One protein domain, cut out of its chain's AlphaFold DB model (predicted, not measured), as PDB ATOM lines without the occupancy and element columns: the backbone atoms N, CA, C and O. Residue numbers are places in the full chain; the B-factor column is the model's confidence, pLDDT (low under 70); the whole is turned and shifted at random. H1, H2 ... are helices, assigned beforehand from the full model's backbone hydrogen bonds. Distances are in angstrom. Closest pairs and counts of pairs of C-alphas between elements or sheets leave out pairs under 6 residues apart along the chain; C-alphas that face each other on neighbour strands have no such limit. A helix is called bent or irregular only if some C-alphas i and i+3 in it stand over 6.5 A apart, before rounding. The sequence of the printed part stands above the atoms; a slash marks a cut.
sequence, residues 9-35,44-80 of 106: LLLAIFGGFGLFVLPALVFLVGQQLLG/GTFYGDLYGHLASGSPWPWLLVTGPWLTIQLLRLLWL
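What this domain is: This is residues 9 to 35 and 44 to 80 of the 106 residues of an uncharacterized protein of Wenzhouxiangella sp. XN24 (UniProt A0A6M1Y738). What does the model look like? A long helix, H1, is crossed near its middle by the first half of a second long helix, H3, while the short helix H2 makes a corner with the start of H3. Residues 28 to 35, with the last part of H1, and residues 73 to 80, with the last part of H3, stick out as two arms. What is it made of? The printed part has 64 residues with three named helices, H1, H2 and H3 in chain order, and no named strand; its class is all helix. How spread out is it? It is only just loose, close to compact, with a radius of gyration of the C-alphas of 13.2 A and spans of 39 by 28 by 22 A.

How they stand to each other: Where do the two longest helices meet? H1, residues 9 to 34, touches H3, residues 59 to 79, with residues 14 to 23 alone, and H3 does so with residues 64 to 69 alone. Their closest C-alphas, those of Leu 19 and Val 65, are 5.4 A apart, and the helices run opposite ways at a steep tilt of 63 degrees. How does the short helix stand to them? H2, residues 44 to 55, touches H3 with residues 50 to 54 alone, about perpendicular at 82 degrees; their closest C-alphas, those of Leu 54 and Pro 61, are 6.1 A apart. H1 and H2 are close but not clearly touching: their closest C-alphas, those of Phe 27 and Phe 46, are 7.5 A apart. Are the helix backbones complete? In H2 every O i to N i+4 pair is within hydrogen-bond range; in H1 20 of 22 are, and in H3 15 of 17.

Where its parts are: Where does the first helix run? H1 begins with C-alpha 9 at (60.661, 22.779, -28.968) and measures 35.6 A from first to last C-alpha. It has a kink of 25 degrees near residue 22, and it is neither bent nor irregular, but only just: C-alphas 19 and 22 are 6.4 A apart. Where are the other two? H2 measures 16.3 A from C-alpha 44 to C-alpha 55. H3 measures 27.3 A and ends with C-alpha 79 at (45.436, 13.165, -43.273); it has a kink of 63 degrees near residue 66 and is irregular, with C-alphas 65 and 68 7.2 A apart.

The domain as a whole: How far does it reach? The two C-alphas farthest apart, those of Gly 35 and Leu 80, are 40.2 A apart. Is the printed part continuous? Residues 36 to 43 are not printed, and C-alphas 35 and 44 are 16.3 A apart across this cut, which lies in the link from H1 to H2. The link from H2 to H3 is tight. Where is confidence low? The mean pLDDT of the printed part is 78.5, and residues 68 to 69, 71 and 79 to 80 are under 70.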
ATOM      1  N   LEU A   9      61.449  21.929 -29.858       84.38
ATOM      2  CA  LEU A   9      60.661  22.779 -28.968       84.38
ATOM      3  C   LEU A   9      59.160  22.505 -29.126       84.38
ATOM      4  O   LEU A   9      58.449  22.421 -28.130       84.38
ATOM      5  N   LEU A  10      58.688  22.267 -30.352       77.69
ATOM      6  CA  LEU A  10      57.322  21.802 -30.610       77.69
ATOM      7  C   LEU A  10      57.071  20.426 -29.989       77.69
ATOM      8  O   LEU A  10      56.051  20.242 -29.329       77.69
ATOM      9  N   LEU A  11      58.009  19.489 -30.144       77.88
ATOM     10  CA  LEU A  11      57.924  18.160 -29.540       77.88
ATOM     11  C   LEU A  11      57.950  18.242 -28.011       77.88
ATOM     12  O   LEU A  11      57.166  17.559 -27.361       77.88
ATOM     13  N   ALA A  12      58.785  19.102 -27.433       79.69
ATOM     14  CA  ALA A  12      58.851  19.310 -25.990       79.69
ATOM     15  C   ALA A  12      57.569  19.947 -25.438       79.69
ATOM     16  O   ALA A  12      57.074  19.505 -24.406       79.69
ATOM     17  N   ILE A  13      56.998  20.939 -26.129       79.88
ATOM     18  CA  ILE A  13      55.741  21.576 -25.715       79.88
ATOM     19  C   ILE A  13      54.586  20.586 -25.820       79.88
ATOM     20  O   ILE A  13      53.863  20.404 -24.847       79.88
ATOM     21  N   PHE A  14      54.412  19.914 -26.960       72.06
ATOM     22  CA  PHE A  14      53.320  18.954 -27.133       72.06
ATOM     23  C   PHE A  14      53.496  17.707 -26.266       72.06
ATOM     24  O   PHE A  14      52.524  17.212 -25.698       72.06
ATOM     25  N   GLY A  15      54.727  17.219 -26.130       73.19
ATOM     26  CA  GLY A  15      55.067  16.091 -25.271       73.19
ATOM     27  C   GLY A  15      54.851  16.419 -23.798       73.19
ATOM     28  O   GLY A  15      54.183  15.666 -23.099       73.19
ATOM     29  N   GLY A  16      55.327  17.579 -23.340       77.12
ATOM     30  CA  GLY A  16      55.088  18.065 -21.981       77.12
ATOM     31  C   GLY A  16      53.604  18.317 -21.717       77.12
ATOM     32  O   GLY A  16      53.073  17.890 -20.695       77.12
ATOM     33  N   PHE A  17      52.892  18.928 -22.661       76.75
ATOM     34  CA  PHE A  17      51.450  19.132 -22.549       76.75
ATOM     35  C   PHE A  17      50.698  17.799 -22.439       76.75
ATOM     36  O   PHE A  17      49.834  17.649 -21.581       76.75
ATOM     37  N   GLY A  18      51.061  16.800 -23.243       71.19
ATOM     38  CA  GLY A  18      50.487  15.460 -23.140       71.19
ATOM     39  C   GLY A  18      50.816  14.757 -21.820       71.19
ATOM     40  O   GLY A  18      49.958  14.092 -21.251       71.19
ATOM     41  N   LEU A  19      52.029  14.957 -21.302       74.81
ATOM     42  CA  LEU A  19      52.499  14.327 -20.070       74.81
ATOM     43  C   LEU A  19      51.906  14.952 -18.800       74.81
ATOM     44  O   LEU A  19      51.785  14.253 -17.799       74.81
ATOM     45  N   PHE A  20      51.553  16.241 -18.826       77.75
ATOM     46  CA  PHE A  20      51.090  16.973 -17.640       77.75
ATOM     47  C   PHE A  20      49.647  17.481 -17.759       77.75
ATOM     48  O   PHE A  20      48.834  17.339 -16.849       77.75
ATOM     49  N   VAL A  21      49.262  18.079 -18.881       79.12
ATOM     50  CA  VAL A  21      47.920  18.671 -18.989       79.12
ATOM     51  C   VAL A  21      46.861  17.594 -19.201       79.12
ATOM     52  O   VAL A  21      45.784  17.666 -18.611       79.12
ATOM     53  N   LEU A  22      47.174  16.552 -19.972       78.25
ATOM     54  CA  LEU A  22      46.236  15.465 -20.229       78.25
ATOM     55  C   LEU A  22      45.893  14.639 -18.974       78.25
ATOM     56  O   LEU A  22      44.703  14.521 -18.681       78.25
ATOM     57  N   PRO A  23      46.859  14.103 -18.196       77.44
ATOM     58  CA  PRO A  23      46.530  13.379 -16.969       77.44
ATOM     59  C   PRO A  23      45.794  14.253 -15.949       77.44
ATOM     60  O   PRO A  23      44.891  13.761 -15.277       77.44
ATOM     61  N   ALA A  24      46.097  15.554 -15.885       81.94
ATOM     62  CA  ALA A  24      45.339  16.487 -15.055       81.94
ATOM     63  C   ALA A  24      43.874  16.619 -15.515       81.94
ATOM     64  O   ALA A  24      42.973  16.565 -14.680       81.94
ATOM     65  N   LEU A  25      43.618  16.736 -16.826       82.12
ATOM     66  CA  LEU A  25      42.257  16.774 -17.375       82.12
ATOM     67  C   LEU A  25      41.500  15.467 -17.132       82.12
ATOM     68  O   LEU A  25      40.337  15.503 -16.740       82.12
ATOM     69  N   VAL A  26      42.150  14.320 -17.346       82.44
ATOM     70  CA  VAL A  26      41.555  12.996 -17.106       82.44
ATOM     71  C   VAL A  26      41.174  12.841 -15.638       82.44
ATOM     72  O   VAL A  26      40.071  12.386 -15.348       82.44
ATOM     73  N   PHE A  27      42.042  13.267 -14.716       82.19
ATOM     74  CA  PHE A  27      41.732  13.281 -13.289       82.19
ATOM     75  C   PHE A  27      40.540  14.192 -12.978       82.19
ATOM     76  O   PHE A  27      39.638  13.776 -12.261       82.19
ATOM     77  N   LEU A  28      40.497  15.402 -13.548       84.50
ATOM     78  CA  LEU A  28      39.407  16.351 -13.308       84.50
ATOM     79  C   LEU A  28      38.059  15.807 -13.794       84.50
ATOM     80  O   LEU A  28      37.080  15.811 -13.054       84.50
ATOM     81  N   VAL A  29      38.019  15.304 -15.032       85.75
ATOM     82  CA  VAL A  29      36.817  14.703 -15.624       85.75
ATOM     83  C   VAL A  29      36.424  13.447 -14.852       85.75
ATOM     84  O   VAL A  29      35.251  13.270 -14.541       85.75
ATOM     85  N   GLY A  30      37.392  12.606 -14.486       80.94
ATOM     86  CA  GLY A  30      37.162  11.415 -13.674       80.94
ATOM     87  C   GLY A  30      36.567  11.758 -12.312       80.94
ATOM     88  O   GLY A  30      35.570  11.164 -11.921       80.94
ATOM     89  N   GLN A  31      37.101  12.777 -11.640       84.62
ATOM     90  CA  GLN A  31      36.585  13.242 -10.356       84.62
ATOM     91  C   GLN A  31      35.173  13.828 -10.475       84.62
ATOM     92  O   GLN A  31      34.340  13.608  -9.598       84.62
ATOM     93  N   GLN A  32      34.887  14.542 -11.566       84.81
ATOM     94  CA  GLN A  32      33.577  15.140 -11.819       84.81
ATOM     95  C   GLN A  32      32.508  14.087 -12.164       84.81
ATOM     96  O   GLN A  32      31.367  14.218 -11.730       84.81
ATOM     97  N   LEU A  33      32.856  13.071 -12.965       85.81
ATOM     98  CA  LEU A  33      31.904  12.078 -13.485       85.81
ATOM     99  C   LEU A  33      31.774  10.837 -12.594       85.81
ATOM    100  O   LEU A  33      30.673  10.320 -12.437       85.81
ATOM    101  N   LEU A  34      32.887  10.331 -12.058       84.56
ATOM    102  CA  LEU A  34      32.941   9.087 -11.283       84.56
ATOM    103  C   LEU A  34      33.026   9.345  -9.771       84.56
ATOM    104  O   LEU A  34      32.876   8.413  -8.984       84.56
ATOM    105  N   GLY A  35      33.234  10.598  -9.363       81.94
ATOM    106  CA  GLY A  35      33.440  10.968  -7.970       81.94
ATOM    107  C   GLY A  35      34.898  10.811  -7.517       81.94
ATOM    108  O   GLY A  35      35.803  10.649  -8.338       81.94
ATOM    109  N   GLY A  44      47.881  14.878  -6.669       82.62
ATOM    110  CA  GLY A  44      49.247  14.401  -6.402       82.62
ATOM    111  C   GLY A  44      49.351  12.881  -6.228       82.62
ATOM    112  O   GLY A  44      50.268  12.264  -6.762       82.62
ATOM    113  N   THR A  45      48.383  12.258  -5.555       83.38
ATOM    114  CA  THR A  45      48.295  10.791  -5.421       83.38
ATOM    115  C   THR A  45      48.033  10.107  -6.759       83.38
ATOM    116  O   THR A  45      48.636   9.079  -7.040       83.38
ATOM    117  N   PHE A  46      47.196  10.703  -7.615       84.00
ATOM    118  CA  PHE A  46      46.967  10.197  -8.969       84.00
ATOM    119  C   PHE A  46      48.252  10.225  -9.807       84.00
ATOM    120  O   PHE A  46      48.585   9.242 -10.464       84.00
ATOM    121  N   TYR A  47      49.011  11.322  -9.739       84.00
ATOM    122  CA  TYR A  47      50.311  11.416 -10.401       84.00
ATOM    123  C   TYR A  47      51.342  10.431  -9.844       84.00
ATOM    124  O   TYR A  47      52.086   9.832 -10.618       84.00
ATOM    125  N   GLY A  48      51.375  10.247  -8.522       84.88
ATOM    126  CA  GLY A  48      52.235   9.261  -7.868       84.88
ATOM    127  C   GLY A  48      51.958   7.839  -8.357       84.88
ATOM    128  O   GLY A  48      52.887   7.150  -8.768       84.88
ATOM    129  N   ASP A  49      50.687   7.435  -8.402       84.50
ATOM    130  CA  ASP A  49      50.277   6.120  -8.908       84.50
ATOM    131  C   ASP A  49      50.562   5.978 -10.412       84.50
ATOM    132  O   ASP A  49      51.083   4.952 -10.853       84.50
ATOM    133  N   LEU A  50      50.287   7.021 -11.204       83.25
ATOM    134  CA  LEU A  50      50.550   7.036 -12.643       83.25
ATOM    135  C   LEU A  50      52.039   6.823 -12.936       83.25
ATOM    136  O   LEU A  50      52.398   5.915 -13.686       83.25
ATOM    137  N   TYR A  51      52.913   7.635 -12.337       83.56
ATOM    138  CA  TYR A  51      54.354   7.516 -12.554       83.56
ATOM    139  C   TYR A  51      54.940   6.261 -11.902       83.56
ATOM    140  O   TYR A  51      55.850   5.658 -12.469       83.56
ATOM    141  N   GLY A  52      54.383   5.809 -10.774       85.50
ATOM    142  CA  GLY A  52      54.724   4.525 -10.166       85.50
ATOM    143  C   GLY A  52      54.433   3.351 -11.103       85.50
ATOM    144  O   GLY A  52      55.272   2.468 -11.273       85.50
ATOM    145  N   HIS A  53      53.286   3.369 -11.789       84.44
ATOM    146  CA  HIS A  53      52.939   2.349 -12.778       84.44
ATOM    147  C   HIS A  53      53.736   2.481 -14.091       84.44
ATOM    148  O   HIS A  53      53.967   1.477 -14.767       84.44
ATOM    149  N   LEU A  54      54.190   3.685 -14.463       82.88
ATOM    150  CA  LEU A  54      55.150   3.852 -15.566       82.88
ATOM    151  C   LEU A  54      56.485   3.189 -15.227       82.88
ATOM    152  O   LEU A  54      57.036   2.459 -16.052       82.88
ATOM    153  N   ALA A  55      56.992   3.436 -14.016       84.75
ATOM    154  CA  ALA A  55      58.261   2.895 -13.541       84.75
ATOM    155  C   ALA A  55      58.218   1.371 -13.352       84.75
ATOM    156  O   ALA A  55      59.235   0.706 -13.531       84.75
ATOM    157  N   SER A  56      57.045   0.803 -13.052       86.50
ATOM    158  CA  SER A  56      56.857  -0.650 -12.975       86.50
ATOM    159  C   SER A  56      56.812  -1.347 -14.342       86.50
ATOM    160  O   SER A  56      56.748  -2.574 -14.397       86.50
ATOM    161  N   GLY A  57      56.857  -0.595 -15.448       80.38
ATOM    162  CA  GLY A  57      56.837  -1.143 -16.806       80.38
ATOM    163  C   GLY A  57      55.449  -1.571 -17.287       80.38
ATOM    164  O   GLY A  57      55.340  -2.253 -18.305       80.38
ATOM    165  N   SER A  58      54.377  -1.178 -16.590       82.00
ATOM    166  CA  SER A  58      53.012  -1.467 -17.031       82.00
ATOM    167  C   SER A  58      52.707  -0.729 -18.342       82.00
ATOM    168  O   SER A  58      52.860   0.491 -18.392       82.00
ATOM    169  N   PRO A  59      52.237  -1.407 -19.404       79.19
ATOM    170  CA  PRO A  59      52.029  -0.785 -20.715       79.19
ATOM    171  C   PRO A  59      50.827   0.174 -20.762       79.19
ATOM    172  O   PRO A  59      50.769   1.068 -21.605       79.19
ATOM    173  N   TRP A  60      49.861   0.021 -19.856       80.94
ATOM    174  CA  TRP A  60      48.621   0.803 -19.841       80.94
ATOM    175  C   TRP A  60      48.815   2.307 -19.603       80.94
ATOM    176  O   TRP A  60      48.307   3.102 -20.395       80.94
ATOM    177  N   PRO A  61      49.542   2.748 -18.562       81.25
ATOM    178  CA  PRO A  61      49.739   4.174 -18.340       81.25
ATOM    179  C   PRO A  61      50.683   4.806 -19.378       81.25
ATOM    180  O   PRO A  61      50.538   5.990 -19.675       81.25
ATOM    181  N   TRP A  62      51.562   4.026 -20.025       76.81
ATOM    182  CA  TRP A  62      52.284   4.484 -21.217       76.81
ATOM    183  C   TRP A  62      51.328   4.832 -22.354       76.81
ATOM    184  O   TRP A  62      51.531   5.850 -23.003       76.81
ATOM    185  N   LEU A  63      50.261   4.058 -22.578       76.38
ATOM    186  CA  LEU A  63      49.231   4.392 -23.568       76.38
ATOM    187  C   LEU A  63      48.536   5.722 -23.257       76.38
ATOM    188  O   LEU A  63      48.262   6.502 -24.163       76.38
ATOM    189  N   LEU A  64      48.276   5.996 -21.978       78.12
ATOM    190  CA  LEU A  64      47.646   7.242 -21.549       78.12
ATOM    191  C   LEU A  64      48.575   8.449 -21.762       78.12
ATOM    192  O   LEU A  64      48.154   9.473 -22.293       78.12
ATOM    193  N   VAL A  65      49.853   8.299 -21.408       73.94
ATOM    194  CA  VAL A  65      50.885   9.338 -21.552       73.94
ATOM    195  C   VAL A  65      51.260   9.581 -23.016       73.94
ATOM    196  O   VAL A  65      51.414  10.722 -23.447       73.94
ATOM    197  N   THR A  66      51.414   8.511 -23.795       73.50
ATOM    198  CA  THR A  66      51.744   8.581 -25.229       73.50
ATOM    199  C   THR A  66      50.528   8.893 -26.089       73.50
ATOM    200  O   THR A  66      50.700   9.297 -27.237       73.50
ATOM    201  N   GLY A  67      49.318   8.767 -25.538       74.38
ATOM    202  CA  GLY A  67      48.042   8.973 -26.213       74.38
ATOM    203  C   GLY A  67      47.999  10.230 -27.080       74.38
ATOM    204  O   GLY A  67      47.699  10.102 -28.257       74.38
ATOM    205  N   PRO A  68      48.387  11.420 -26.594       68.88
ATOM    206  CA  PRO A  68      48.338  12.657 -27.380       68.88
ATOM    207  C   PRO A  68      49.275  12.632 -28.588       68.88
ATOM    208  O   PRO A  68      48.898  13.038 -29.687       68.88
ATOM    209  N   TRP A  69      50.489  12.111 -28.405       68.62
ATOM    210  CA  TRP A  69      51.438  11.937 -29.500       68.62
ATOM    211  C   TRP A  69      50.927  10.905 -30.506       68.62
ATOM    212  O   TRP A  69      50.959  11.147 -31.712       68.62
ATOM    213  N   LEU A  70      50.376   9.796 -30.014       70.81
ATOM    214  CA  LEU A  70      49.780   8.748 -30.831       70.81
ATOM    215  C   LEU A  70      48.568   9.278 -31.609       70.81
ATOM    216  O   LEU A  70      48.472   9.041 -32.805       70.81
ATOM    217  N   THR A  71      47.697  10.074 -30.991       67.38
ATOM    218  CA  THR A  71      46.545  10.716 -31.638       67.38
ATOM    219  C   THR A  71      46.985  11.664 -32.746       67.38
ATOM    220  O   THR A  71      46.419  11.609 -33.833       67.38
ATOM    221  N   ILE A  72      48.014  12.489 -32.528       70.06
ATOM    222  CA  ILE A  72      48.561  13.362 -33.581       70.06
ATOM    223  C   ILE A  72      49.142  12.525 -34.723       70.06
ATOM    224  O   ILE A  72      48.921  12.845 -35.888       70.06
ATOM    225  N   GLN A  73      49.844  11.434 -34.412       71.62
ATOM    226  CA  GLN A  73      50.402  10.527 -35.415       71.62
ATOM    227  C   GLN A  73      49.306   9.796 -36.205       71.62
ATOM    228  O   GLN A  73      49.419   9.693 -37.423       71.62
ATOM    229  N   LEU A  74      48.227   9.350 -35.553       72.56
ATOM    230  CA  LEU A  74      47.056   8.765 -36.213       72.56
ATOM    231  C   LEU A  74      46.327   9.794 -37.076       72.56
ATOM    232  O   LEU A  74      45.974   9.486 -38.209       72.56
ATOM    233  N   LEU A  75      46.133  11.016 -36.580       71.12
ATOM    234  CA  LEU A  75      45.493  12.088 -37.338       71.12
ATOM    235  C   LEU A  75      46.340  12.476 -38.552       71.12
ATOM    236  O   LEU A  75      45.807  12.646 -39.640       71.12
ATOM    237  N   ARG A  76      47.667  12.534 -38.396       74.06
ATOM    238  CA  ARG A  76      48.612  12.754 -39.492       74.06
ATOM    239  C   ARG A  76      48.582  11.603 -40.491       74.06
ATOM    240  O   ARG A  76      48.585  11.865 -41.684       74.06
ATOM    241  N   LEU A  77      48.515  10.352 -40.038       75.06
ATOM    242  CA  LEU A  77      48.383   9.184 -40.913       75.06
ATOM    243  C   LEU A  77      47.049   9.188 -41.674       75.06
ATOM    244  O   LEU A  77      47.024   8.827 -42.846       75.06
ATOM    245  N   LEU A  78      45.970   9.634 -41.029       74.06
ATOM    246  CA  LEU A  78      44.643   9.770 -41.629       74.06
ATOM    247  C   LEU A  78      44.573  10.938 -42.624       74.06
ATOM    248  O   LEU A  78      43.855  10.855 -43.617       74.06
ATOM    249  N   TRP A  79      45.328  12.013 -42.374       67.50
ATOM    250  CA  TRP A  79      45.436  13.165 -43.273       67.50
ATOM    251  C   TRP A  79      46.504  13.032 -44.351       67.50
ATOM    252  O   TRP A  79      46.477  13.805 -45.309       67.50
ATOM    253  N   LEU A  80      47.434  12.081 -44.239       65.06
ATOM    254  CA  LEU A  80      48.298  11.763 -45.362       65.06
ATOM    255  C   LEU A  80      47.396  11.210 -46.470       65.06
ATOM    256  O   LEU A  80      46.767  10.167 -46.268       65.06
TER     257      LEU A  80